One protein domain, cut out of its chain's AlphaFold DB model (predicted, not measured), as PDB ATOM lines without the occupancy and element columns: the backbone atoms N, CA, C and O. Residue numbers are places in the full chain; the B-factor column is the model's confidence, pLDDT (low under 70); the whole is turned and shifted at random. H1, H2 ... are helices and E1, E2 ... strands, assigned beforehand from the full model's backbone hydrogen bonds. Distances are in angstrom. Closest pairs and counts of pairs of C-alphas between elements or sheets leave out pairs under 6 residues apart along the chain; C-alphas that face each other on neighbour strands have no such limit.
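AT A GLANCE: This is residues 132 to 168, 181 to 300 and 325 to 356 of the 632 residues of an uncharacterized protein of Caldicellulosiruptor kristjanssonii (strain ATCC 700853 / DSM 12137 / I77R1B) (UniProt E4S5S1). Two groups of parts stand side by side: on one side a long, strongly curved hairpin of E3 and E4, with short E7 along part of E4 and a small hairpin of E5 and E6 beside one end; on the other a loose group of short helices, H2, H3 and H4, with the loops of residues 325 to 346. E2 runs away from the helices as a lone strand toward a cut, and H1 lies between the groups. The printed part has 189 residues, in the order H1 E1 H2 E2 H3 E3 E4 E5 E6 E7 H4, and its class is mixed, helices and strands. The antiparallel sheets run E3 E4 E7 and E5 E6. The whole is compact, with a radius of gyration of the C-alphas of 18.6 A and spans of 55 by 53 by 32 A.

IN THESE COORDINATES: E3 spans residues 220 to 236, 40.3 A, from C-alpha 220 at (152.692, 171.869, 104.870). E4 spans 241 to 257, 34.2 A, and E7 280 to 284. E5 is residues 263 to 270 and E6 273 to 277. H1 is residues 132 to 136, E1 142 to 144, H2 151 to 159 and E2 160 to 167, 23.1 A. H3, residues 192 to 205, measures 19.9 A; H4, residues 347 to 355, ends with C-alpha 355 at (143.435, 156.838, 90.980).

HOW THE PARTS SIT: In the twisted sheet, E3 bends by 80 degrees at residue 224 and E4 by 98 degrees at 251. N 228 and O 250 of their hairpin are 2.9 A apart, within hydrogen-bond range; for E4 and E7, N 282 and O 255 are 2.7 A apart. In the hairpin E5 and E6, N 268 and O 275 are 2.7 A apart, and E5 bends by 105 degrees at residue 266. H1 is only just not on the larger sheet, with 4 pairs of C-alphas within 10 A. H1 and H2 are close but not clearly touching, with C-alphas 132 and 158 closest, 6.4 A. H2 and H3 only just touch, with 3 pairs of C-alphas within 8 A, through residues 192 to 195 of H3 alone; C-alphas 152 and 195 are closest, 7.1 A. H4 is near H2. E1 and E2 pair with no named strand. Each O i to N i+4 pair is within hydrogen-bond range in H1, H3 and H4, and 3 of 5 in H2.

THE WHOLE: The farthest C-alphas, of Ala 168 and Lys 238, are 67.2 A apart. Residues 169 to 180 and 301 to 324 are not printed, leaving C-alpha gaps of 32.6 A and 31.4 A. The link from H3 to E3 is long. The mean pLDDT of the printed part is 80.0; residues 140 to 149, 241 to 242, 261 and 287 to 300 are under 70.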
ATOM      1  N   TRP A 132     141.025 162.634 104.050       82.62
ATOM      2  CA  TRP A 132     142.448 162.946 104.132       82.62
ATOM      3  C   TRP A 132     142.849 164.168 103.328       82.62
ATOM      4  O   TRP A 132     143.599 164.995 103.836       82.62
ATOM      5  N   ASP A 133     142.339 164.332 102.114       86.38
ATOM      6  CA  ASP A 133     142.560 165.544 101.328       86.38
ATOM      7  C   ASP A 133     142.048 166.783 102.063       86.38
ATOM      8  O   ASP A 133     142.723 167.811 102.088       86.38
ATOM      9  N   SER A 134     140.883 166.668 102.710       83.88
ATOM     10  CA  SER A 134     140.309 167.723 103.547       83.88
ATOM     11  C   SER A 134     141.267 168.100 104.683       83.88
ATOM     12  O   SER A 134     141.636 169.267 104.809       83.88
ATOM     13  N   TYR A 135     141.734 167.111 105.449       80.44
ATOM     14  CA  TYR A 135     142.694 167.316 106.537       80.44
ATOM     15  C   TYR A 135     144.012 167.933 106.043       80.44
ATOM     16  O   TYR A 135     144.460 168.949 106.565       80.44
ATOM     17  N   LEU A 136     144.616 167.358 104.997       81.44
ATOM     18  CA  LEU A 136     145.908 167.796 104.455       81.44
ATOM     19  C   LEU A 136     145.833 169.190 103.820       81.44
ATOM     20  O   LEU A 136     146.826 169.912 103.812       81.44
ATOM     21  N   SER A 137     144.663 169.598 103.327       81.25
ATOM     22  CA  SER A 137     144.415 170.959 102.831       81.25
ATOM     23  C   SER A 137     144.241 171.993 103.943       81.25
ATOM     24  O   SER A 137     144.012 173.159 103.643       81.25
ATOM     25  N   GLY A 138     144.305 171.587 105.213       70.69
ATOM     26  CA  GLY A 138     144.073 172.487 106.335       70.69
ATOM     27  C   GLY A 138     142.601 172.857 106.527       70.69
ATOM     28  O   GLY A 138     142.322 173.812 107.246       70.69
ATOM     29  N   LYS A 139     141.664 172.122 105.905       71.88
ATOM     30  CA  LYS A 139     140.228 172.293 106.155       71.88
ATOM     31  C   LYS A 139     139.872 171.696 107.513       71.88
ATOM     32  O   LYS A 139     140.505 170.740 107.962       71.88
ATOM     33  N   ASP A 140     138.837 172.234 108.145       62.31
ATOM     34  CA  ASP A 140     138.456 171.991 109.543       62.31
ATOM     35  C   ASP A 140     137.806 170.619 109.824       62.31
ATOM     36  O   ASP A 140     136.918 170.475 110.657       62.31
ATOM     37  N   VAL A 141     138.297 169.573 109.157       59.28
ATOM     38  CA  VAL A 141     138.166 168.198 109.636       59.28
ATOM     39  C   VAL A 141     139.453 167.866 110.372       59.28
ATOM     40  O   VAL A 141     140.479 167.645 109.732       59.28
ATOM     41  N   ILE A 142     139.427 167.820 111.705       55.94
ATOM     42  CA  ILE A 142     140.562 167.269 112.457       55.94
ATOM     43  C   ILE A 142     140.323 165.784 112.586       55.94
ATOM     44  O   ILE A 142     139.493 165.364 113.384       55.94
ATOM     45  N   ILE A 143     141.059 164.971 111.840       59.62
ATOM     46  CA  ILE A 143     141.140 163.559 112.197       59.62
ATOM     47  C   ILE A 143     142.085 163.515 113.381       59.62
ATOM     48  O   ILE A 143     143.296 163.616 113.193       59.62
ATOM     49  N   ARG A 144     141.530 163.488 114.598       50.78
ATOM     50  CA  ARG A 144     142.336 163.432 115.806       50.78
ATOM     51  C   ARG A 144     142.991 162.073 115.819       50.78
ATOM     52  O   ARG A 144     142.312 161.055 115.994       50.78
ATOM     53  N   PRO A 145     144.292 162.033 115.565       47.53
ATOM     54  CA  PRO A 145     144.872 160.784 115.193       47.53
ATOM     55  C   PRO A 145     145.306 160.237 116.578       47.53
ATOM     56  O   PRO A 145     146.097 160.846 117.300       47.53
ATOM     57  N   SER A 146     144.679 159.158 117.055       46.62
ATOM     58  CA  SER A 146     144.984 158.630 118.394       46.62
ATOM     59  C   SER A 146     146.384 158.017 118.491       46.62
ATOM     60  O   SER A 146     147.085 157.839 117.495       46.62
ATOM     61  N   ILE A 147     146.787 157.604 119.692       46.12
ATOM     62  CA  ILE A 147     147.975 156.750 119.893       46.12
ATOM     63  C   ILE A 147     147.868 155.412 119.124       46.12
ATOM     64  O   ILE A 147     148.852 154.712 118.924       46.12
ATOM     65  N   PHE A 148     146.667 155.068 118.648       50.12
ATOM     66  CA  PHE A 148     146.343 153.888 117.857       50.12
ATOM     67  C   PHE A 148     146.083 154.207 116.379       50.12
ATOM     68  O   PHE A 148     145.358 153.459 115.725       50.12
ATOM     69  N   GLN A 149     146.695 155.272 115.842       58.22
ATOM     70  CA  GLN A 149     146.748 155.653 114.418       58.22
ATOM     71  C   GLN A 149     147.340 154.576 113.497       58.22
ATOM     72  O   GLN A 149     148.388 154.721 112.855       58.22
ATOM     73  N   ARG A 150     146.634 153.466 113.413       74.69
ATOM     74  CA  ARG A 150     146.972 152.298 112.630       74.69
ATOM     75  C   ARG A 150     146.813 152.654 111.165       74.69
ATOM     76  O   ARG A 150     145.882 153.361 110.772       74.69
ATOM     77  N   THR A 151     147.718 152.142 110.346       82.75
ATOM     78  CA  THR A 151     147.675 152.363 108.901       82.75
ATOM     79  C   THR A 151     146.344 151.949 108.287       82.75
ATOM     80  O   THR A 151     145.864 152.609 107.370       82.75
ATOM     81  N   LEU A 152     145.679 150.942 108.851       81.44
ATOM     82  CA  LEU A 152     144.345 150.553 108.415       81.44
ATOM     83  C   LEU A 152     143.289 151.658 108.578       81.44
ATOM     84  O   LEU A 152     142.536 151.911 107.644       81.44
ATOM     85  N   THR A 153     143.254 152.352 109.716       75.06
ATOM     86  CA  THR A 153     142.309 153.457 109.949       75.06
ATOM     87  C   THR A 153     142.532 154.581 108.940       75.06
ATOM     88  O   THR A 153     141.585 155.117 108.368       75.06
ATOM     89  N   ALA A 154     143.800 154.900 108.664       79.38
ATOM     90  CA  ALA A 154     144.148 155.886 107.653       79.38
ATOM     91  C   ALA A 154     143.696 155.458 106.252       79.38
ATOM     92  O   ALA A 154     143.216 156.294 105.492       79.38
ATOM     93  N   LEU A 155     143.820 154.178 105.909       83.94
ATOM     94  CA  LEU A 155     143.289 153.660 104.656       83.94
ATOM     95  C   LEU A 155     141.760 153.807 104.613       83.94
ATOM     96  O   LEU A 155     141.251 154.403 103.674       83.94
ATOM     97  N   MET A 156     141.044 153.377 105.655       78.12
ATOM     98  CA  MET A 156     139.577 153.447 105.743       78.12
ATOM     99  C   MET A 156     139.021 154.871 105.583       78.12
ATOM    100  O   MET A 156     137.988 155.052 104.942       78.12
ATOM    101  N   TYR A 157     139.696 155.905 106.101       78.38
ATOM    102  CA  TYR A 157     139.252 157.295 105.912       78.38
ATOM    103  C   TYR A 157     139.244 157.757 104.445       78.38
ATOM    104  O   TYR A 157     138.540 158.712 104.121       78.38
ATOM    105  N   LEU A 158     139.954 157.070 103.540       84.19
ATOM    106  CA  LEU A 158     139.942 157.371 102.103       84.19
ATOM    107  C   LEU A 158     138.628 157.019 101.406       84.19
ATOM    108  O   LEU A 158     138.436 157.435 100.260       84.19
ATOM    109  N   ASP A 159     137.741 156.270 102.055       82.50
ATOM    110  CA  ASP A 159     136.398 155.992 101.543       82.50
ATOM    111  C   ASP A 159     135.377 157.048 101.940       82.50
ATOM    112  O   ASP A 159     134.256 157.051 101.434       82.50
ATOM    113  N   TYR A 160     135.743 157.958 102.835       82.12
ATOM    114  CA  TYR A 160     134.858 159.006 103.303       82.12
ATOM    115  C   TYR A 160     135.191 160.303 102.596       82.12
ATOM    116  O   TYR A 160     136.356 160.669 102.438       82.12
ATOM    117  N   PHE A 161     134.147 161.013 102.193       86.12
ATOM    118  CA  PHE A 161     134.272 162.226 101.416       86.12
ATOM    119  C   PHE A 161     133.502 163.373 102.047       86.12
ATOM    120  O   PHE A 161     132.391 163.194 102.542       86.12
ATOM    121  N   ARG A 162     134.100 164.557 101.958       88.12
ATOM    122  CA  ARG A 162     133.495 165.863 102.181       88.12
ATOM    123  C   ARG A 162     133.077 166.428 100.823       88.12
ATOM    124  O   ARG A 162     133.896 166.559  99.915       88.12
ATOM    125  N   TYR A 163     131.800 166.749 100.692       89.94
ATOM    126  CA  TYR A 163     131.191 167.390  99.536       89.94
ATOM    127  C   TYR A 163     130.780 168.804  99.906       89.94
ATOM    128  O   TYR A 163     129.911 168.996 100.756       89.94
ATOM    129  N   GLU A 164     131.400 169.780  99.265       91.12
ATOM    130  CA  GLU A 164     131.074 171.189  99.433       91.12
ATOM    131  C   GLU A 164     130.252 171.663  98.242       91.12
ATOM    132  O   GLU A 164     130.605 171.415  97.084       91.12
ATOM    133  N   VAL A 165     129.151 172.344  98.538       92.06
ATOM    134  CA  VAL A 165     128.250 172.927  97.548       92.06
ATOM    135  C   VAL A 165     128.151 174.415  97.827       92.06
ATOM    136  O   VAL A 165     127.560 174.807  98.831       92.06
ATOM    137  N   THR A 166     128.721 175.234  96.948       94.31
ATOM    138  CA  THR A 166     128.716 176.693  97.098       94.31
ATOM    139  C   THR A 166     127.647 177.300  96.198       94.31
ATOM    140  O   THR A 166     127.476 176.901  95.040       94.31
ATOM    141  N   TYR A 167     126.927 178.274  96.740       95.00
ATOM    142  CA  TYR A 167     125.822 178.991  96.112       95.00
ATOM    143  C   TYR A 167     126.218 180.444  95.824       95.00
ATOM    144  O   TYR A 167     127.118 180.988  96.463       95.00
ATOM    145  N   ALA A 168     125.541 181.094  94.873       95.00
ATOM    146  CA  ALA A 168     125.846 182.484  94.512       95.00
ATOM    147  C   ALA A 168     125.586 183.476  95.658       95.00
ATOM    148  O   ALA A 168     126.169 184.554  95.662       95.00
ATOM    149  N   VAL A 181     136.704 152.661  97.613       88.56
ATOM    150  CA  VAL A 181     137.605 152.192  96.561       88.56
ATOM    151  C   VAL A 181     137.186 150.800  96.104       88.56
ATOM    152  O   VAL A 181     137.127 149.869  96.906       88.56
ATOM    153  N   ILE A 182     136.965 150.645  94.799       89.25
ATOM    154  CA  ILE A 182     136.619 149.365  94.186       89.25
ATOM    155  C   ILE A 182     137.786 148.837  93.361       89.25
ATOM    156  O   ILE A 182     138.275 149.496  92.442       89.25
ATOM    157  N   LEU A 183     138.184 147.596  93.635       89.12
ATOM    158  CA  LEU A 183     139.150 146.862  92.826       89.12
ATOM    159  C   LEU A 183     138.667 145.424  92.639       89.12
ATOM    160  O   LEU A 183     138.249 144.768  93.589       89.12
ATOM    161  N   ASN A 184     138.689 144.932  91.398       87.06
ATOM    162  CA  ASN A 184     138.191 143.595  91.044       87.06
ATOM    163  C   ASN A 184     136.753 143.327  91.540       87.06
ATOM    164  O   ASN A 184     136.431 142.224  91.982       87.06
ATOM    165  N   GLY A 185     135.902 144.360  91.504       83.06
ATOM    166  CA  GLY A 185     134.509 144.293  91.956       83.06
ATOM    167  C   GLY A 185     134.319 144.218  93.475       83.06
ATOM    168  O   GLY A 185     133.202 143.965  93.917       83.06
ATOM    169  N   LYS A 186     135.376 144.424  94.270       81.81
ATOM    170  CA  LYS A 186     135.333 144.405  95.737       81.81
ATOM    171  C   LYS A 186     135.635 145.776  96.313       81.81
ATOM    172  O   LYS A 186     136.468 146.498  95.767       81.81
ATOM    173  N   ASP A 187     134.982 146.086  97.424       83.62
ATOM    174  CA  ASP A 187     135.375 147.179  98.301       83.62
ATOM    175  C   ASP A 187     136.703 146.809  98.972       83.62
ATOM    176  O   ASP A 187     136.830 145.751  99.585       83.62
ATOM    177  N   MET A 188     137.730 147.629  98.767       84.62
ATOM    178  CA  MET A 188     139.084 147.286  99.200       84.62
ATOM    179  C   MET A 188     139.371 147.629 100.655       84.62
ATOM    180  O   MET A 188     140.404 147.218 101.180       84.62
ATOM    181  N   LEU A 189     138.489 148.389 101.290       78.94
ATOM    182  CA  LEU A 189     138.699 148.962 102.614       78.94
ATOM    183  C   LEU A 189     137.543 148.637 103.569       78.94
ATOM    184  O   LEU A 189     137.582 149.015 104.740       78.94
ATOM    185  N   ASP A 190     136.579 147.840 103.100       70.12
ATOM    186  CA  ASP A 190     135.558 147.216 103.932       70.12
ATOM    187  C   ASP A 190     136.152 146.267 104.977       70.12
ATOM    188  O   ASP A 190     135.597 146.136 106.059       70.12
ATOM    189  N   SER A 191     137.285 145.625 104.690       70.38
ATOM    190  CA  SER A 191     137.830 144.545 105.499       70.38
ATOM    191  C   SER A 191     139.348 144.568 105.573       70.38
ATOM    192  O   SER A 191     140.054 145.088 104.709       70.38
ATOM    193  N   TYR A 192     139.877 143.938 106.617       78.19
ATOM    194  CA  TYR A 192     141.315 143.862 106.852       78.19
ATOM    195  C   TYR A 192     142.060 143.093 105.775       78.19
ATOM    196  O   TYR A 192     143.132 143.504 105.340       78.19
ATOM    197  N   GLU A 193     141.497 141.965 105.347       82.75
ATOM    198  CA  GLU A 193     142.126 141.141 104.323       82.75
ATOM    199  C   GLU A 193     142.088 141.834 102.961       82.75
ATOM    200  O   GLU A 193     143.083 141.772 102.236       82.75
ATOM    201  N   ASN A 194     141.019 142.574 102.648       84.81
ATOM    202  CA  ASN A 194     140.985 143.393 101.440       84.81
ATOM    203  C   ASN A 194     141.991 144.552 101.527       84.81
ATOM    204  O   ASN A 194     142.749 144.761 100.582       84.81
ATOM    205  N   ALA A 195     142.115 145.224 102.675       87.56
ATOM    206  CA  ALA A 195     143.109 146.284 102.853       87.56
ATOM    207  C   ALA A 195     144.550 145.752 102.731       87.56
ATOM    208  O   ALA A 195     145.397 146.373 102.087       87.56
ATOM    209  N   LYS A 196     144.838 144.564 103.280       90.75
ATOM    210  CA  LYS A 196     146.125 143.878 103.076       90.75
ATOM    211  C   LYS A 196     146.368 143.571 101.610       90.75
ATOM    212  O   LYS A 196     147.474 143.785 101.123       90.75
ATOM    213  N   GLU A 197     145.352 143.089 100.907       92.38
ATOM    214  CA  GLU A 197     145.458 142.804  99.483       92.38
ATOM    215  C   GLU A 197     145.741 144.071  98.667       92.38
ATOM    216  O   GLU A 197     146.645 144.070  97.832       92.38
ATOM    217  N   LEU A 198     145.071 145.184  98.976       94.19
ATOM    218  CA  LEU A 198     145.347 146.493  98.382       94.19
ATOM    219  C   LEU A 198     146.827 146.881  98.545       94.19
ATOM    220  O   LEU A 198     147.486 147.262  97.573       94.19
ATOM    221  N   ILE A 199     147.373 146.732  99.756       95.62
ATOM    222  CA  ILE A 199     148.783 147.017 100.044       95.62
ATOM    223  C   ILE A 199     149.726 146.053  99.314       95.62
ATOM    224  O   ILE A 199     150.741 146.492  98.773       95.62
ATOM    225  N   ARG A 200     149.420 144.754  99.244       96.00
ATOM    226  CA  ARG A 200     150.237 143.783  98.492       96.00
ATOM    227  C   ARG A 200     150.305 144.128  97.013       96.00
ATOM    228  O   ARG A 200     151.388 144.081  96.428       96.00
ATOM    229  N   ILE A 201     149.175 144.518  96.426       96.56
ATOM    230  CA  ILE A 201     149.107 144.967  95.036       96.56
ATOM    231  C   ILE A 201     149.989 146.206  94.842       96.56
ATOM    232  O   ILE A 201     150.795 146.231  93.909       96.56
ATOM    233  N   PHE A 202     149.908 147.194  95.742       96.88
ATOM    234  CA  PHE A 202     150.775 148.375  95.699       96.88
ATOM    235  C   PHE A 202     152.258 148.008  95.774       96.88
ATOM    236  O   PHE A 202     153.034 148.418  94.913       96.88
ATOM    237  N   LYS A 203     152.650 147.191  96.761       96.75
ATOM    238  CA  LYS A 203     154.035 146.738  96.972       96.75
ATOM    239  C   LYS A 203     154.598 146.040  95.742       96.75
ATOM    240  O   LYS A 203     155.728 146.309  95.348       96.75
ATOM    241  N   LYS A 204     153.802 145.159  95.131       97.31
ATOM    242  CA  LYS A 204     154.189 144.435  93.918       97.31
ATOM    243  C   LYS A 204     154.366 145.378  92.728       97.31
ATOM    244  O   LYS A 204     155.286 145.190  91.941       97.31
ATOM    245  N   LYS A 205     153.480 146.368  92.582       97.44
ATOM    246  CA  LYS A 205     153.480 147.282  91.434       97.44
ATOM    247  C   LYS A 205     154.519 148.403  91.555       97.44
ATOM    248  O   LYS A 205     155.046 148.837  90.538       97.44
ATOM    249  N   TYR A 206     154.809 148.859  92.773       97.50
ATOM    250  CA  TYR A 206     155.637 150.038  93.037       97.50
ATOM    251  C   TYR A 206     156.639 149.815  94.187       97.50
ATOM    252  O   TYR A 206     156.588 150.516  95.205       97.50
ATOM    253  N   PRO A 207     157.565 148.846  94.065       96.75
ATOM    254  CA  PRO A 207     158.502 148.519  95.142       96.75
ATOM    255  C   PRO A 207     159.424 149.694  95.517       96.75
ATOM    256  O   PRO A 207     159.729 149.888  96.692       96.75
ATOM    257  N   ASP A 208     159.806 150.536  94.552       97.38
ATOM    258  CA  ASP A 208     160.638 151.733  94.750       97.38
ATOM    259  C   ASP A 208     159.895 152.893  95.449       97.38
ATOM    260  O   ASP A 208     160.505 153.880  95.879       97.38
ATOM    261  N   LYS A 209     158.565 152.784  95.571       97.50
ATOM    262  CA  LYS A 209     157.696 153.771  96.227       97.50
ATOM    263  C   LYS A 209     157.355 153.412  97.675       97.50
ATOM    264  O   LYS A 209     156.616 154.157  98.313       97.50
ATOM    265  N   LEU A 210     157.909 152.327  98.225       95.81
ATOM    266  CA  LEU A 210     157.754 151.925  99.631       95.81
ATOM    267  C   LEU A 210     158.661 152.751 100.556       95.81
ATOM    268  O   LEU A 210     159.590 152.242 101.187       95.81
ATOM    269  N   LYS A 211     158.408 154.059 100.608       94.88
ATOM    270  CA  LYS A 211     159.187 155.035 101.371       94.88
ATOM    271  C   LYS A 211     158.297 156.137 101.928       94.88
ATOM    272  O   LYS A 211     157.229 156.411 101.383       94.88
ATOM    273  N   VAL A 212     158.782 156.799 102.973       91.94
ATOM    274  CA  VAL A 212     158.169 158.033 103.463       91.94
ATOM    275  C   VAL A 212     158.392 159.132 102.428       91.94
ATOM    276  O   VAL A 212     159.516 159.400 102.007       91.94
ATOM    277  N   ALA A 213     157.299 159.729 101.979       93.75
ATOM    278  CA  ALA A 213     157.249 160.842 101.053       93.75
ATOM    279  C   ALA A 213     155.970 161.637 101.333       93.75
ATOM    280  O   ALA A 213     154.887 161.252 100.888       93.75
ATOM    281  N   ILE A 214     156.095 162.738 102.072       91.12
ATOM    282  CA  ILE A 214     154.963 163.598 102.428       91.12
ATOM    283  C   ILE A 214     154.481 164.359 101.189       91.12
ATOM    284  O   ILE A 214     155.281 164.754 100.336       91.12
ATOM    285  N   ILE A 215     153.164 164.535 101.062       90.62
ATOM    286  CA  ILE A 215     152.592 165.343  99.985       90.62
ATOM    287  C   ILE A 215     152.990 166.813 100.162       90.62
ATOM    288  O   ILE A 215     152.915 167.366 101.256       90.62
ATOM    289  N   GLU A 216     153.410 167.449  99.076       90.88
ATOM    290  CA  GLU A 216     153.781 168.861  99.089       90.88
ATOM    291  C   GLU A 216     152.521 169.715  98.959       90.88
ATOM    292  O   GLU A 216     151.731 169.529  98.030       90.88
ATOM    293  N   ARG A 217     152.318 170.638  99.903       89.69
ATOM    294  CA  ARG A 217     151.219 171.612  99.885       89.69
ATOM    295  C   ARG A 217     151.680 172.952 100.449       89.69
ATOM    296  O   ARG A 217     152.571 172.962 101.299       89.69
ATOM    297  N   PRO A 218     151.057 174.080 100.058       90.06
ATOM    298  CA  PRO A 218     151.427 175.398 100.575       90.06
ATOM    299  C   PRO A 218     151.390 175.492 102.107       90.06
ATOM    300  O   PRO A 218     152.247 176.150 102.702       90.06
ATOM    301  N   ASN A 219     150.438 174.795 102.731       88.50
ATOM    302  CA  ASN A 219     150.199 174.758 104.171       88.50
ATOM    303  C   ASN A 219     150.983 173.657 104.913       88.50
ATOM    304  O   ASN A 219     150.834 173.536 106.123       88.50
ATOM    305  N   ILE A 220     151.811 172.857 104.232       90.19
ATOM    306  CA  ILE A 220     152.692 171.869 104.870       90.19
ATOM    307  C   ILE A 220     154.130 172.376 104.766       90.19
ATOM    308  O   ILE A 220     154.634 172.623 103.670       90.19
ATOM    309  N   LYS A 221     154.798 172.553 105.907       90.31
ATOM    310  CA  LYS A 221     156.174 173.056 105.993       90.31
ATOM    311  C   LYS A 221     157.093 172.005 106.592       90.31
ATOM    312  O   LYS A 221     156.674 171.219 107.433       90.31
ATOM    313  N   VAL A 222     158.356 172.026 106.179       92.19
ATOM    314  CA  VAL A 222     159.410 171.222 106.801       92.19
ATOM    315  C   VAL A 222     160.256 172.138 107.668       92.19
ATOM    316  O   VAL A 222     160.859 173.087 107.168       92.19
ATOM    317  N   VAL A 223     160.296 171.848 108.960       89.69
ATOM    318  CA  VAL A 223     161.138 172.517 109.947       89.69
ATOM    319  C   VAL A 223     162.336 171.614 110.174       89.69
ATOM    320  O   VAL A 223     162.194 170.501 110.672       89.69
ATOM    321  N   ARG A 224     163.514 172.064 109.744       92.25
ATOM    322  CA  ARG A 224     164.722 171.237 109.785       92.25
ATOM    323  C   ARG A 224     165.434 171.336 111.122       92.25
ATOM    324  O   ARG A 224     165.417 172.395 111.750       92.25
ATOM    325  N   ASN A 225     166.136 170.266 111.489       88.94
ATOM    326  CA  ASN A 225     167.021 170.225 112.656       88.94
ATOM    327  C   ASN A 225     166.337 170.639 113.974       88.94
ATOM    328  O   ASN A 225     166.938 171.331 114.798       88.94
ATOM    329  N   VAL A 226     165.083 170.235 114.172       84.81
ATOM    330  CA  VAL A 226     164.368 170.403 115.439       84.81
ATOM    331  C   VAL A 226     165.069 169.582 116.508       84.81
ATOM    332  O   VAL A 226     165.278 168.378 116.346       84.81
ATOM    333  N   GLU A 227     165.460 170.234 117.599       82.62
ATOM    334  CA  GLU A 227     166.045 169.536 118.738       82.62
ATOM    335  C   GLU A 227     164.943 168.842 119.543       82.62
ATOM    336  O   GLU A 227     164.019 169.472 120.063       82.62
ATOM    337  N   ARG A 228     165.046 167.517 119.660       79.88
ATOM    338  CA  ARG A 228     164.154 166.685 120.470       79.88
ATOM    339  C   ARG A 228     164.948 165.952 121.539       79.88
ATOM    340  O   ARG A 228     166.104 165.580 121.342       79.88
ATOM    341  N   VAL A 229     164.313 165.730 122.684       73.88
ATOM    342  CA  VAL A 229     164.853 164.907 123.768       73.88
ATOM    343  C   VAL A 229     164.094 163.586 123.758       73.88
ATOM    344  O   VAL A 229     162.881 163.566 123.939       73.88
ATOM    345  N   LYS A 230     164.797 162.476 123.533       74.81
ATOM    346  CA  LYS A 230     164.259 161.133 123.759       74.81
ATOM    347  C   LYS A 230     164.265 160.855 125.252       74.81
ATOM    348  O   LYS A 230     165.280 161.085 125.903       74.81
ATOM    349  N   TYR A 231     163.159 160.333 125.766       75.69
ATOM    350  CA  TYR A 231     163.018 159.943 127.164       75.69
ATOM    351  C   TYR A 231     162.916 158.419 127.269       75.69
ATOM    352  O   TYR A 231     162.259 157.778 126.447       75.69
ATOM    353  N   ASP A 232     163.556 157.835 128.277       72.81
ATOM    354  CA  ASP A 232     163.202 156.501 128.750       72.81
ATOM    355  C   ASP A 232     162.121 156.642 129.832       72.81
ATOM    356  O   ASP A 232     162.166 157.557 130.656       72.81
ATOM    357  N   VAL A 233     161.134 155.748 129.810       70.75
ATOM    358  CA  VAL A 233     160.115 155.670 130.860       70.75
ATOM    359  C   VAL A 233     160.584 154.639 131.872       70.75
ATOM    360  O   VAL A 233     160.753 153.467 131.532       70.75
ATOM    361  N   VAL A 234     160.842 155.082 133.098       74.44
ATOM    362  CA  VAL A 234     161.240 154.209 134.201       74.44
ATOM    363  C   VAL A 234     160.067 154.097 135.157       74.44
ATOM    364  O   VAL A 234     159.663 155.086 135.768       74.44
ATOM    365  N   PHE A 235     159.521 152.887 135.262       73.56
ATOM    366  CA  PHE A 235     158.480 152.571 136.226       73.56
ATOM    367  C   PHE A 235     159.108 152.360 137.603       73.56
ATOM    368  O   PHE A 235     159.945 151.475 137.794       73.56
ATOM    369  N   ASP A 236     158.713 153.184 138.563       76.25
ATOM    370  CA  ASP A 236     159.085 153.030 139.959       76.25
ATOM    371  C   ASP A 236     158.063 152.118 140.641       76.25
ATOM    372  O   ASP A 236     156.949 152.523 140.978       76.25
ATOM    373  N   SER A 237     158.458 150.864 140.860       75.31
ATOM    374  CA  SER A 237     157.593 149.841 141.449       75.31
ATOM    375  C   SER A 237     157.138 150.159 142.874       75.31
ATOM    376  O   SER A 237     156.117 149.625 143.309       75.31
ATOM    377  N   LYS A 238     157.854 151.029 143.602       77.62
ATOM    378  CA  LYS A 238     157.495 151.406 144.975       77.62
ATOM    379  C   LYS A 238     156.385 152.445 144.996       77.62
ATOM    380  O   LYS A 238     155.463 152.337 145.795       77.62
ATOM    381  N   THR A 239     156.481 153.444 144.124       81.62
ATOM    382  CA  THR A 239     155.490 154.526 144.043       81.62
ATOM    383  C   THR A 239     154.356 154.212 143.075       81.62
ATOM    384  O   THR A 239     153.352 154.914 143.083       81.62
ATOM    385  N   LYS A 240     154.504 153.159 142.256       76.50
ATOM    386  CA  LYS A 240     153.637 152.850 141.112       76.50
ATOM    387  C   LYS A 240     153.529 154.018 140.128       76.50
ATOM    388  O   LYS A 240     152.541 154.144 139.420       76.50
ATOM    389  N   THR A 241     154.551 154.871 140.069       65.44
ATOM    390  CA  THR A 241     154.593 156.006 139.143       65.44
ATOM    391  C   THR A 241     155.641 155.782 138.063       65.44
ATOM    392  O   THR A 241     156.673 155.149 138.288       65.44
ATOM    393  N   SER A 242     155.387 156.326 136.878       67.06
ATOM    394  CA  SER A 242     156.351 156.345 135.780       67.06
ATOM    395  C   SER A 242     157.052 157.695 135.730       67.06
ATOM    396  O   SER A 242     156.404 158.739 135.734       67.06
ATOM    397  N   LYS A 243     158.383 157.685 135.641       75.62
ATOM    398  CA  LYS A 243     159.195 158.893 135.461       75.62
ATOM    399  C   LYS A 243     159.821 158.901 134.074       75.62
ATOM    400  O   LYS A 243     160.359 157.892 133.620       75.62
ATOM    401  N   LEU A 244     159.770 160.057 133.415       72.38
ATOM    402  CA  LEU A 244     160.464 160.296 132.152       72.38
ATOM    403  C   LEU A 244     161.898 160.740 132.444       72.38
ATOM    404  O   LEU A 244     162.113 161.801 133.026       72.38
ATOM    405  N   ILE A 245     162.880 159.948 132.021       77.69
ATOM    406  CA  ILE A 245     164.302 160.267 132.168       77.69
ATOM    407  C   ILE A 245     164.857 160.658 130.795       77.69
ATOM    408  O   ILE A 245     164.803 159.835 129.877       77.69
ATOM    409  N   PRO A 246     165.388 161.884 130.615       76.81
ATOM    410  CA  PRO A 246     166.073 162.269 129.385       76.81
ATOM    411  C   PRO A 246     167.191 161.276 129.058       76.81
ATOM    412  O   PRO A 246     168.118 161.094 129.842       76.81
ATOM    413  N   LYS A 247     167.111 160.644 127.890       81.88
ATOM    414  CA  LYS A 247     168.089 159.667 127.406       81.88
ATOM    415  C   LYS A 247     169.082 160.299 126.438       81.88
ATOM    416  O   LYS A 247     170.284 160.115 126.569       81.88
ATOM    417  N   GLN A 248     168.573 161.005 125.429       81.81
ATOM    418  CA  GLN A 248     169.391 161.496 124.320       81.81
ATOM    419  C   GLN A 248     168.761 162.727 123.674       81.81
ATOM    420  O   GLN A 248     167.559 162.740 123.416       81.81
ATOM    421  N   LYS A 249     169.576 163.735 123.352       82.19
ATOM    422  CA  LYS A 249     169.184 164.812 122.434       82.19
ATOM    423  C   LYS A 249     169.443 164.386 120.995       82.19
ATOM    424  O   LYS A 249     170.517 163.874 120.687       82.19
ATOM    425  N   ILE A 250     168.475 164.610 120.123       82.31
ATOM    426  CA  ILE A 250     168.553 164.299 118.697       82.31
ATOM    427  C   ILE A 250     168.080 165.496 117.879       82.31
ATOM    428  O   ILE A 250     167.326 166.334 118.374       82.31
ATOM    429  N   LYS A 251     168.528 165.565 116.625       85.06
ATOM    430  CA  LYS A 251     168.046 166.534 115.639       85.06
ATOM    431  C   LYS A 251     167.211 165.809 114.603       85.06
ATOM    432  O   LYS A 251     167.627 164.761 114.111       85.06
ATOM    433  N   VAL A 252     166.037 166.354 114.319       86.06
ATOM    434  CA  VAL A 252     165.029 165.717 113.467       86.06
ATOM    435  C   VAL A 252     164.441 166.745 112.518       86.06
ATOM    436  O   VAL A 252     164.393 167.931 112.841       86.06
ATOM    437  N   ASP A 253     163.986 166.304 111.354       90.06
ATOM    438  CA  ASP A 253     163.180 167.150 110.485       90.06
ATOM    439  C   ASP A 253     161.704 166.877 110.768       90.06
ATOM    440  O   ASP A 253     161.259 165.725 110.782       90.06
ATOM    441  N   GLU A 254     160.938 167.943 110.980       88.69
ATOM    442  CA  GLU A 254     159.508 167.866 111.254       88.69
ATOM    443  C   GLU A 254     158.699 168.427 110.102       88.69
ATOM    444  O   GLU A 254     158.883 169.560 109.665       88.69
ATOM    445  N   TYR A 255     157.748 167.632 109.641       89.00
ATOM    446  CA  TYR A 255     156.720 168.061 108.720       89.00
ATOM    447  C   TYR A 255     155.569 168.574 109.563       89.00
ATOM    448  O   TYR A 255     154.967 167.810 110.317       89.00
ATOM    449  N   VAL A 256     155.270 169.860 109.447       85.62
ATOM    450  CA  VAL A 256     154.178 170.510 110.163       85.62
ATOM    451  C   VAL A 256     153.101 170.943 109.186       85.62
ATOM    452  O   VAL A 256     153.396 171.422 108.093       85.62
ATOM    453  N   ILE A 257     151.845 170.782 109.582       84.06
ATOM    454  CA  ILE A 257     150.693 171.310 108.864       84.06
ATOM    455  C   ILE A 257     150.200 172.580 109.561       84.06
ATOM    456  O   ILE A 257     150.118 172.653 110.790       84.06
ATOM    457  N   LEU A 258     149.908 173.597 108.757       83.81
ATOM    458  CA  LEU A 258     149.383 174.886 109.178       83.81
ATOM    459  C   LEU A 258     147.884 174.902 108.860       83.81
ATOM    460  O   LEU A 258     147.488 174.808 107.697       83.81
ATOM    461  N   PHE A 259     147.050 174.964 109.893       76.88
ATOM    462  CA  PHE A 259     145.599 175.097 109.751       76.88
ATOM    463  C   PHE A 259     145.213 176.570 109.825       76.88
ATOM    464  O   PHE A 259     145.752 177.274 110.674       76.88
ATOM    465  N   GLU A 260     144.254 177.030 109.016       74.81
ATOM    466  CA  GLU A 260     143.855 178.447 109.043       74.81
ATOM    467  C   GLU A 260     143.327 178.892 110.408       74.81
ATOM    468  O   GLU A 260     143.691 179.954 110.901       74.81
ATOM    469  N   ARG A 261     142.578 178.031 111.095       67.75
ATOM    470  CA  ARG A 261     142.142 178.268 112.481       67.75
ATOM    471  C   ARG A 261     143.280 178.433 113.492       67.75
ATOM    472  O   ARG A 261     143.090 179.034 114.537       67.75
ATOM    473  N   ASN A 262     144.465 177.898 113.197       72.44
ATOM    474  CA  ASN A 262     145.621 178.007 114.078       72.44
ATOM    475  C   ASN A 262     146.393 179.302 113.813       72.44
ATOM    476  O   ASN A 262     147.502 179.452 114.328       72.44
ATOM    477  N   LYS A 263     145.865 180.204 112.977       78.88
ATOM    478  CA  LYS A 263     146.503 181.480 112.689       78.88
ATOM    479  C   LYS A 263     146.576 182.316 113.961       78.88
ATOM    480  O   LYS A 263     145.578 182.568 114.626       78.88
ATOM    481  N   LEU A 264     147.782 182.746 114.293       74.81
ATOM    482  CA  LEU A 264     148.076 183.559 115.456       74.81
ATOM    483  C   LEU A 264     148.038 185.041 115.057       74.81
ATOM    484  O   LEU A 264     148.454 185.388 113.949       74.81
ATOM    485  N   PRO A 265     147.612 185.945 115.958       81.00
ATOM    486  CA  PRO A 265     147.675 187.388 115.713       81.00
ATOM    487  C   PRO A 265     149.116 187.933 115.755       81.00
ATOM    488  O   PRO A 265     149.338 189.126 115.568       81.00
ATOM    489  N   TYR A 266     150.101 187.069 116.010       79.69
ATOM    490  CA  TYR A 266     151.523 187.375 116.078       79.69
ATOM    491  C   TYR A 266     152.346 186.310 115.345       79.69
ATOM    492  O   TYR A 266     151.865 185.228 115.013       79.69
ATOM    493  N   THR A 267     153.621 186.613 115.110       84.81
ATOM    494  CA  THR A 267     154.566 185.653 114.529       84.81
ATOM    495  C   THR A 267     155.174 184.791 115.635       84.81
ATOM    496  O   THR A 267     155.865 185.296 116.516       84.81
ATOM    497  N   LEU A 268     154.923 183.486 115.586       81.06
ATOM    498  CA  LEU A 268     155.584 182.463 116.389       81.06
ATOM    499  C   LEU A 268     156.931 182.099 115.752       81.06
ATOM    500  O   LEU A 268     157.013 181.895 114.543       81.06
ATOM    501  N   ILE A 269     157.979 181.955 116.562       81.50
ATOM    502  CA  ILE A 269     159.256 181.385 116.119       81.50
ATOM    503  C   ILE A 269     159.296 179.920 116.561       81.50
ATOM    504  O   ILE A 269     159.547 179.623 117.728       81.50
ATOM    505  N   TYR A 270     159.047 178.997 115.634       78.19
ATOM    506  CA  TYR A 270     159.108 177.558 115.880       78.19
ATOM    507  C   TYR A 270     160.442 177.000 115.375       78.19
ATOM    508  O   TYR A 270     160.664 176.896 114.170       78.19
ATOM    509  N   ASN A 271     161.353 176.685 116.303       81.75
ATOM    510  CA  ASN A 271     162.717 176.225 116.004       81.75
ATOM    511  C   ASN A 271     163.459 177.127 114.989       81.75
ATOM    512  O   ASN A 271     164.029 176.658 114.007       81.75
ATOM    513  N   GLY A 272     163.384 178.447 115.188       79.12
ATOM    514  CA  GLY A 272     164.000 179.447 114.305       79.12
ATOM    515  C   GLY A 272     163.203 179.782 113.038       79.12
ATOM    516  O   GLY A 272     163.554 180.733 112.344       79.12
ATOM    517  N   VAL A 273     162.111 179.069 112.744       82.19
ATOM    518  CA  VAL A 273     161.230 179.368 111.607       82.19
ATOM    519  C   VAL A 273     160.102 180.290 112.054       82.19
ATOM    520  O   VAL A 273     159.349 179.961 112.970       82.19
ATOM    521  N   GLN A 274     159.964 181.436 111.392       84.88
ATOM    522  CA  GLN A 274     158.845 182.350 111.612       84.88
ATOM    523  C   GLN A 274     157.560 181.788 110.997       84.88
ATOM    524  O   GLN A 274     157.518 181.433 109.818       84.88
ATOM    525  N   MET A 275     156.502 181.715 111.800       83.56
ATOM    526  CA  MET A 275     155.193 181.204 111.409       83.56
ATOM    527  C   MET A 275     154.096 182.088 111.996       83.56
ATOM    528  O   MET A 275     154.148 182.457 113.161       83.56
ATOM    529  N   GLN A 276     153.059 182.385 111.219       85.88
ATOM    530  CA  GLN A 276     151.845 183.041 111.730       85.88
ATOM    531  C   GLN A 276     150.796 182.031 112.197       85.88
ATOM    532  O   GLN A 276     149.618 182.344 112.254       85.88
ATOM    533  N   TYR A 277     151.204 180.799 112.473       84.19
ATOM    534  CA  TYR A 277     150.307 179.703 112.794       84.19
ATOM    535  C   TYR A 277     150.903 178.893 113.930       84.19
ATOM    536  O   TYR A 277     152.123 178.735 113.994       84.19
ATOM    537  N   GLN A 278     150.054 178.314 114.768       79.62
ATOM    538  CA  GLN A 278     150.473 177.233 115.638       79.62
ATOM    539  C   GLN A 278     150.611 175.934 114.818       79.62
ATOM    540  O   GLN A 278     149.600 175.403 114.338       79.62
ATOM    541  N   PRO A 279     151.838 175.407 114.635       78.00
ATOM    542  CA  PRO A 279     152.064 174.237 113.799       78.00
ATOM    543  C   PRO A 279     151.534 172.964 114.462       78.00
ATOM    544  O   PRO A 279     151.705 172.758 115.663       78.00
ATOM    545  N   VAL A 280     150.951 172.074 113.660       79.62
ATOM    546  CA  VAL A 280     150.634 170.702 114.076       79.62
ATOM    547  C   VAL A 280     151.647 169.766 113.432       79.62
ATOM    548  O   VAL A 280     151.769 169.738 112.208       79.62
ATOM    549  N   VAL A 281     152.393 169.006 114.236       79.94
ATOM    550  CA  VAL A 281     153.377 168.046 113.716       79.94
ATOM    551  C   VAL A 281     152.639 166.895 113.030       79.94
ATOM    552  O   VAL A 281     151.895 166.155 113.664       79.94
ATOM    553  N   LEU A 282     152.851 166.761 111.722       79.50
ATOM    554  CA  LEU A 282     152.348 165.664 110.901       79.50
ATOM    555  C   LEU A 282     153.279 164.450 110.991       79.50
ATOM    556  O   LEU A 282     152.807 163.341 111.200       79.50
ATOM    557  N   TYR A 283     154.589 164.648 110.822       83.38
ATOM    558  CA  TYR A 283     155.596 163.580 110.828       83.38
ATOM    559  C   TYR A 283     156.945 164.109 111.322       83.38
ATOM    560  O   TYR A 283     157.296 165.249 111.028       83.38
ATOM    561  N   SER A 284     157.713 163.270 112.017       83.19
ATOM    562  CA  SER A 284     159.095 163.551 112.423       83.19
ATOM    563  C   SER A 284     160.022 162.452 111.907       83.19
ATOM    564  O   SER A 284     159.668 161.275 111.960       83.19
ATOM    565  N   THR A 285     161.215 162.794 111.417       84.50
ATOM    566  CA  THR A 285     162.149 161.804 110.839       84.50
ATOM    567  C   THR A 285     162.706 160.796 111.844       84.50
ATOM    568  O   THR A 285     163.260 159.780 111.433       84.50
ATOM    569  N   ASP A 286     162.587 161.054 113.146       80.00
ATOM    570  CA  ASP A 286     162.947 160.098 114.200       80.00
ATOM    571  C   ASP A 286     161.784 159.232 114.678       80.00
ATOM    572  O   ASP A 286     161.987 158.436 115.602       80.00
ATOM    573  N   ALA A 287     160.592 159.412 114.098       67.38
ATOM    574  CA  ALA A 287     159.390 158.736 114.538       67.38
ATOM    575  C   ALA A 287     159.598 157.222 114.466       67.38
ATOM    576  O   ALA A 287     159.674 156.629 113.387       67.38
ATOM    577  N   ASP A 288     159.713 156.603 115.639       64.94
ATOM    578  CA  ASP A 288     159.806 155.159 115.762       64.94
ATOM    579  C   ASP A 288     158.394 154.591 115.561       64.94
ATOM    580  O   ASP A 288     157.495 154.900 116.349       64.94
ATOM    581  N   PRO A 289     158.153 153.787 114.512       57.81
ATOM    582  CA  PRO A 289     156.831 153.221 114.251       57.81
ATOM    583  C   PRO A 289     156.315 152.375 115.420       57.81
ATOM    584  O   PRO A 289     155.107 152.303 115.617       57.81
ATOM    585  N   LEU A 290     157.206 151.797 116.231       53.16
ATOM    586  CA  LEU A 290     156.860 150.956 117.380       53.16
ATOM    587  C   LEU A 290     156.646 151.753 118.671       53.16
ATOM    588  O   LEU A 290     156.113 151.216 119.640       53.16
ATOM    589  N   ILE A 291     157.043 153.028 118.690       53.06
ATOM    590  CA  ILE A 291     156.842 153.951 119.810       53.06
ATOM    591  C   ILE A 291     155.860 155.027 119.343       53.06
ATOM    592  O   ILE A 291     156.173 156.209 119.264       53.06
ATOM    593  N   SER A 292     154.637 154.619 119.019       40.50
ATOM    594  CA  SER A 292     153.525 155.544 118.770       40.50
ATOM    595  C   SER A 292     152.881 155.987 120.090       40.50
ATOM    596  O   SER A 292     151.681 155.863 120.303       40.50
ATOM    597  N   TYR A 293     153.683 156.545 120.999       44.69
ATOM    598  CA  TYR A 293     153.149 157.532 121.936       44.69
ATOM    599  C   TYR A 293     153.298 158.897 121.262       44.69
ATOM    600  O   TYR A 293     154.426 159.275 120.942       44.69
ATOM    601  N   PRO A 294     152.241 159.703 121.077       37.00
ATOM    602  CA  PRO A 294     152.468 161.128 121.087       37.00
ATOM    603  C   PRO A 294     152.987 161.493 122.489       37.00
ATOM    604  O   PRO A 294     152.559 160.903 123.490       37.00
ATOM    605  N   PRO A 295     153.837 162.520 122.613       35.66
ATOM    606  CA  PRO A 295     153.761 163.332 123.807       35.66
ATOM    607  C   PRO A 295     152.305 163.805 123.860       35.66
ATOM    608  O   PRO A 295     151.877 164.571 122.999       35.66
ATOM    609  N   ALA A 296     151.531 163.376 124.855       33.81
ATOM    610  CA  ALA A 296     150.184 163.898 125.112       33.81
ATOM    611  C   ALA A 296     150.156 165.441 125.291       33.81
ATOM    612  O   ALA A 296     149.098 166.033 125.459       33.81
ATOM    613  N   ALA A 297     151.312 166.107 125.212       32.94
ATOM    614  CA  ALA A 297     151.518 167.533 125.367       32.94
ATOM    615  C   ALA A 297     151.610 168.355 124.060       32.94
ATOM    616  O   ALA A 297     151.603 169.575 124.156       32.94
ATOM    617  N   SER A 298     151.700 167.775 122.851       32.44
ATOM    618  CA  SER A 298     151.901 168.593 121.626       32.44
ATOM    619  C   SER A 298     150.658 168.821 120.754       32.44
ATOM    620  O   SER A 298     150.735 169.591 119.802       32.44
ATOM    621  N   ALA A 299     149.511 168.212 121.076       31.14
ATOM    622  CA  ALA A 299     148.234 168.477 120.390       31.14
ATOM    623  C   ALA A 299     147.123 169.002 121.319       31.14
ATOM    624  O   ALA A 299     146.081 169.434 120.829       31.14
ATOM    625  N   LEU A 300     147.355 169.045 122.638       31.61
ATOM    626  CA  LEU A 300     146.535 169.838 123.547       31.61
ATOM    627  C   LEU A 300     147.035 171.286 123.496       31.61
ATOM    628  O   LEU A 300     147.776 171.746 124.357       31.61
ATOM    629  N   TRP A 325     158.590 141.675 112.067       85.69
ATOM    630  CA  TRP A 325     158.111 143.037 111.882       85.69
ATOM    631  C   TRP A 325     158.982 143.807 110.880       85.69
ATOM    632  O   TRP A 325     160.210 143.796 110.929       85.69
ATOM    633  N   SER A 326     158.318 144.526 109.977       86.25
ATOM    634  CA  SER A 326     158.923 145.593 109.188       86.25
ATOM    635  C   SER A 326     157.876 146.657 108.899       86.25
ATOM    636  O   SER A 326     156.685 146.351 108.817       86.25
ATOM    637  N   ASP A 327     158.322 147.879 108.624       81.56
ATOM    638  CA  ASP A 327     157.472 149.028 108.276       81.56
ATOM    639  C   ASP A 327     156.749 148.889 106.911       81.56
ATOM    640  O   ASP A 327     156.157 149.825 106.386       81.56
ATOM    641  N   THR A 328     156.797 147.698 106.307       87.50
ATOM    642  CA  THR A 328     156.070 147.339 105.082       87.50
ATOM    643  C   THR A 328     155.349 145.992 105.186       87.50
ATOM    644  O   THR A 328     154.705 145.579 104.222       87.50
ATOM    645  N   ASN A 329     155.449 145.277 106.315       89.00
ATOM    646  CA  ASN A 329     154.765 144.000 106.522       89.00
ATOM    647  C   ASN A 329     153.286 144.224 106.868       89.00
ATOM    648  O   ASN A 329     152.935 144.520 108.010       89.00
ATOM    649  N   GLU A 330     152.407 144.035 105.884       88.69
ATOM    650  CA  GLU A 330     150.991 144.370 106.000       88.69
ATOM    651  C   GLU A 330     150.231 143.572 107.078       88.69
ATOM    652  O   GLU A 330     149.124 143.941 107.455       88.69
ATOM    653  N   LYS A 331     150.832 142.509 107.631       86.44
ATOM    654  CA  LYS A 331     150.326 141.775 108.804       86.44
ATOM    655  C   LYS A 331     150.152 142.663 110.046       86.44
ATOM    656  O   LYS A 331     149.431 142.273 110.961       86.44
ATOM    657  N   TYR A 332     150.803 143.827 110.086       84.38
ATOM    658  CA  TYR A 332     150.788 144.737 111.231       84.38
ATOM    659  C   TYR A 332     150.032 146.048 110.989       84.38
ATOM    660  O   TYR A 332     150.040 146.892 111.884       84.38
ATOM    661  N   ILE A 333     149.326 146.231 109.859       81.94
ATOM    662  CA  ILE A 333     148.619 147.505 109.565       81.94
ATOM    663  C   ILE A 333     147.536 147.845 110.594       81.94
ATOM    664  O   ILE A 333     147.085 148.985 110.652       81.94
ATOM    665  N   THR A 334     147.109 146.860 111.387       73.25
ATOM    666  CA  THR A 334     146.173 147.006 112.506       73.25
ATOM    667  C   THR A 334     146.855 147.191 113.842       73.25
ATOM    668  O   THR A 334     146.161 147.518 114.784       73.25
ATOM    669  N   ALA A 335     148.150 146.937 113.985       71.12
ATOM    670  CA  ALA A 335     148.835 146.985 115.275       71.12
ATOM    671  C   ALA A 335     149.669 148.258 115.434       71.12
ATOM    672  O   ALA A 335     149.873 148.717 116.550       71.12
ATOM    673  N   THR A 336     150.137 148.827 114.321       72.94
ATOM    674  CA  THR A 336     151.104 149.925 114.319       72.94
ATOM    675  C   THR A 336     150.858 150.886 113.163       72.94
ATOM    676  O   THR A 336     150.235 150.537 112.155       72.94
ATOM    677  N   THR A 337     151.363 152.111 113.297       77.50
ATOM    678  CA  THR A 337     151.590 152.982 112.144       77.50
ATOM    679  C   THR A 337     152.722 152.395 111.311       77.50
ATOM    680  O   THR A 337     153.757 152.009 111.856       77.50
ATOM    681  N   MET A 338     152.505 152.304 110.003       86.94
ATOM    682  CA  MET A 338     153.450 151.745 109.049       86.94
ATOM    683  C   MET A 338     153.828 152.800 108.008       86.94
ATOM    684  O   MET A 338     153.253 152.833 106.921       86.94
ATOM    685  N   TYR A 339     154.745 153.709 108.348       87.62
ATOM    686  CA  TYR A 339     154.990 154.959 107.616       87.62
ATOM    687  C   TYR A 339     155.224 154.751 106.112       87.62
ATOM    688  O   TYR A 339     154.716 155.515 105.292       87.62
ATOM    689  N   LYS A 340     155.940 153.693 105.717       92.38
ATOM    690  CA  LYS A 340     156.207 153.393 104.296       92.38
ATOM    691  C   LYS A 340     154.993 152.907 103.502       92.38
ATOM    692  O   LYS A 340     155.058 152.922 102.274       92.38
ATOM    693  N   ILE A 341     153.917 152.469 104.147       92.69
ATOM    694  CA  ILE A 341     152.679 152.003 103.495       92.69
ATOM    695  C   ILE A 341     151.429 152.680 104.069       92.69
ATOM    696  O   ILE A 341     150.319 152.176 103.929       92.69
ATOM    697  N   ASP A 342     151.607 153.832 104.705       90.38
ATOM    698  CA  ASP A 342     150.524 154.639 105.237       90.38
ATOM    699  C   ASP A 342     150.235 155.804 104.285       90.38
ATOM    700  O   ASP A 342     151.157 156.556 103.959       90.38
ATOM    701  N   PRO A 343     148.988 156.002 103.827       90.06
ATOM    702  CA  PRO A 343     148.675 157.046 102.853       90.06
ATOM    703  C   PRO A 343     148.958 158.467 103.368       90.06
ATOM    704  O   PRO A 343     149.144 159.375 102.561       90.06
ATOM    705  N   ARG A 344     149.051 158.682 104.686       85.38
ATOM    706  CA  ARG A 344     149.424 159.988 105.260       85.38
ATOM    707  C   ARG A 344     150.886 160.339 105.000       85.38
ATOM    708  O   ARG A 344     151.227 161.509 104.840       85.38
ATOM    709  N   TYR A 345     151.736 159.317 104.964       89.12
ATOM    710  CA  TYR A 345     153.188 159.459 104.919       89.12
ATOM    711  C   TYR A 345     153.797 158.961 103.610       89.12
ATOM    712  O   TYR A 345     154.965 159.221 103.343       89.12
ATOM    713  N   ASN A 346     153.012 158.284 102.773       94.50
ATOM    714  CA  ASN A 346     153.393 157.821 101.450       94.50
ATOM    715  C   ASN A 346     152.468 158.438 100.387       94.50
ATOM    716  O   ASN A 346     151.416 157.885 100.047       94.50
ATOM    717  N   LYS A 347     152.894 159.571  99.806       95.25
ATOM    718  CA  LYS A 347     152.150 160.275  98.749       95.25
ATOM    719  C   LYS A 347     151.876 159.406  97.524       95.25
ATOM    720  O   LYS A 347     150.850 159.593  96.881       95.25
ATOM    721  N   TYR A 348     152.753 158.451  97.210       97.50
ATOM    722  CA  TYR A 348     152.581 157.564  96.058       97.50
ATOM    723  C   TYR A 348     151.449 156.567  96.287       97.50
ATOM    724  O   TYR A 348     150.624 156.372  95.398       97.50
ATOM    725  N   LEU A 349     151.382 155.974  97.483       96.31
ATOM    726  CA  LEU A 349     150.270 155.111  97.876       96.31
ATOM    727  C   LEU A 349     148.959 155.895  97.858       96.31
ATOM    728  O   LEU A 349     147.992 155.450  97.249       96.31
ATOM    729  N   TYR A 350     148.944 157.082  98.464       95.06
ATOM    730  CA  TYR A 350     147.769 157.947  98.485       95.06
ATOM    731  C   TYR A 350     147.272 158.308  97.077       95.06
ATOM    732  O   TYR A 350     146.102 158.095  96.758       95.06
ATOM    733  N   GLN A 351     148.162 158.791  96.204       95.50
ATOM    734  CA  GLN A 351     147.830 159.129  94.816       95.50
ATOM    735  C   GLN A 351     147.364 157.905  94.024       95.50
ATOM    736  O   GLN A 351     146.408 158.000  93.255       95.50
ATOM    737  N   TRP A 352     147.996 156.748  94.237       96.62
ATOM    738  CA  TRP A 352     147.565 155.512  93.602       96.62
ATOM    739  C   TRP A 352     146.163 155.110  94.056       96.62
ATOM    740  O   TRP A 352     145.320 154.873  93.197       96.62
ATOM    741  N   ILE A 353     145.869 155.116  95.360       95.00
ATOM    742  CA  ILE A 353     144.526 154.811  95.871       95.00
ATOM    743  C   ILE A 353     143.491 155.797  95.307       95.00
ATOM    744  O   ILE A 353     142.417 155.374  94.884       95.00
ATOM    745  N   LYS A 354     143.811 157.096  95.210       92.31
ATOM    746  CA  LYS A 354     142.919 158.089  94.578       92.31
ATOM    747  C   LYS A 354     142.653 157.820  93.100       92.31
ATOM    748  O   LYS A 354     141.581 158.173  92.623       92.31
ATOM    749  N   SER A 355     143.601 157.206  92.392       93.94
ATOM    750  CA  SER A 355     143.435 156.838  90.980       93.94
ATOM    751  C   SER A 355     142.568 155.595  90.763       93.94
ATOM    752  O   SER A 355     142.185 155.312  89.628       93.94
ATOM    753  N   LEU A 356     142.274 154.832  91.822       94.56
ATOM    754  CA  LEU A 356     141.471 153.621  91.711       94.56
ATOM    755  C   LEU A 356     139.982 153.952  91.509       94.56
ATOM    756  O   LEU A 356     139.502 154.981  91.998       94.56
TER     757      LEU A 356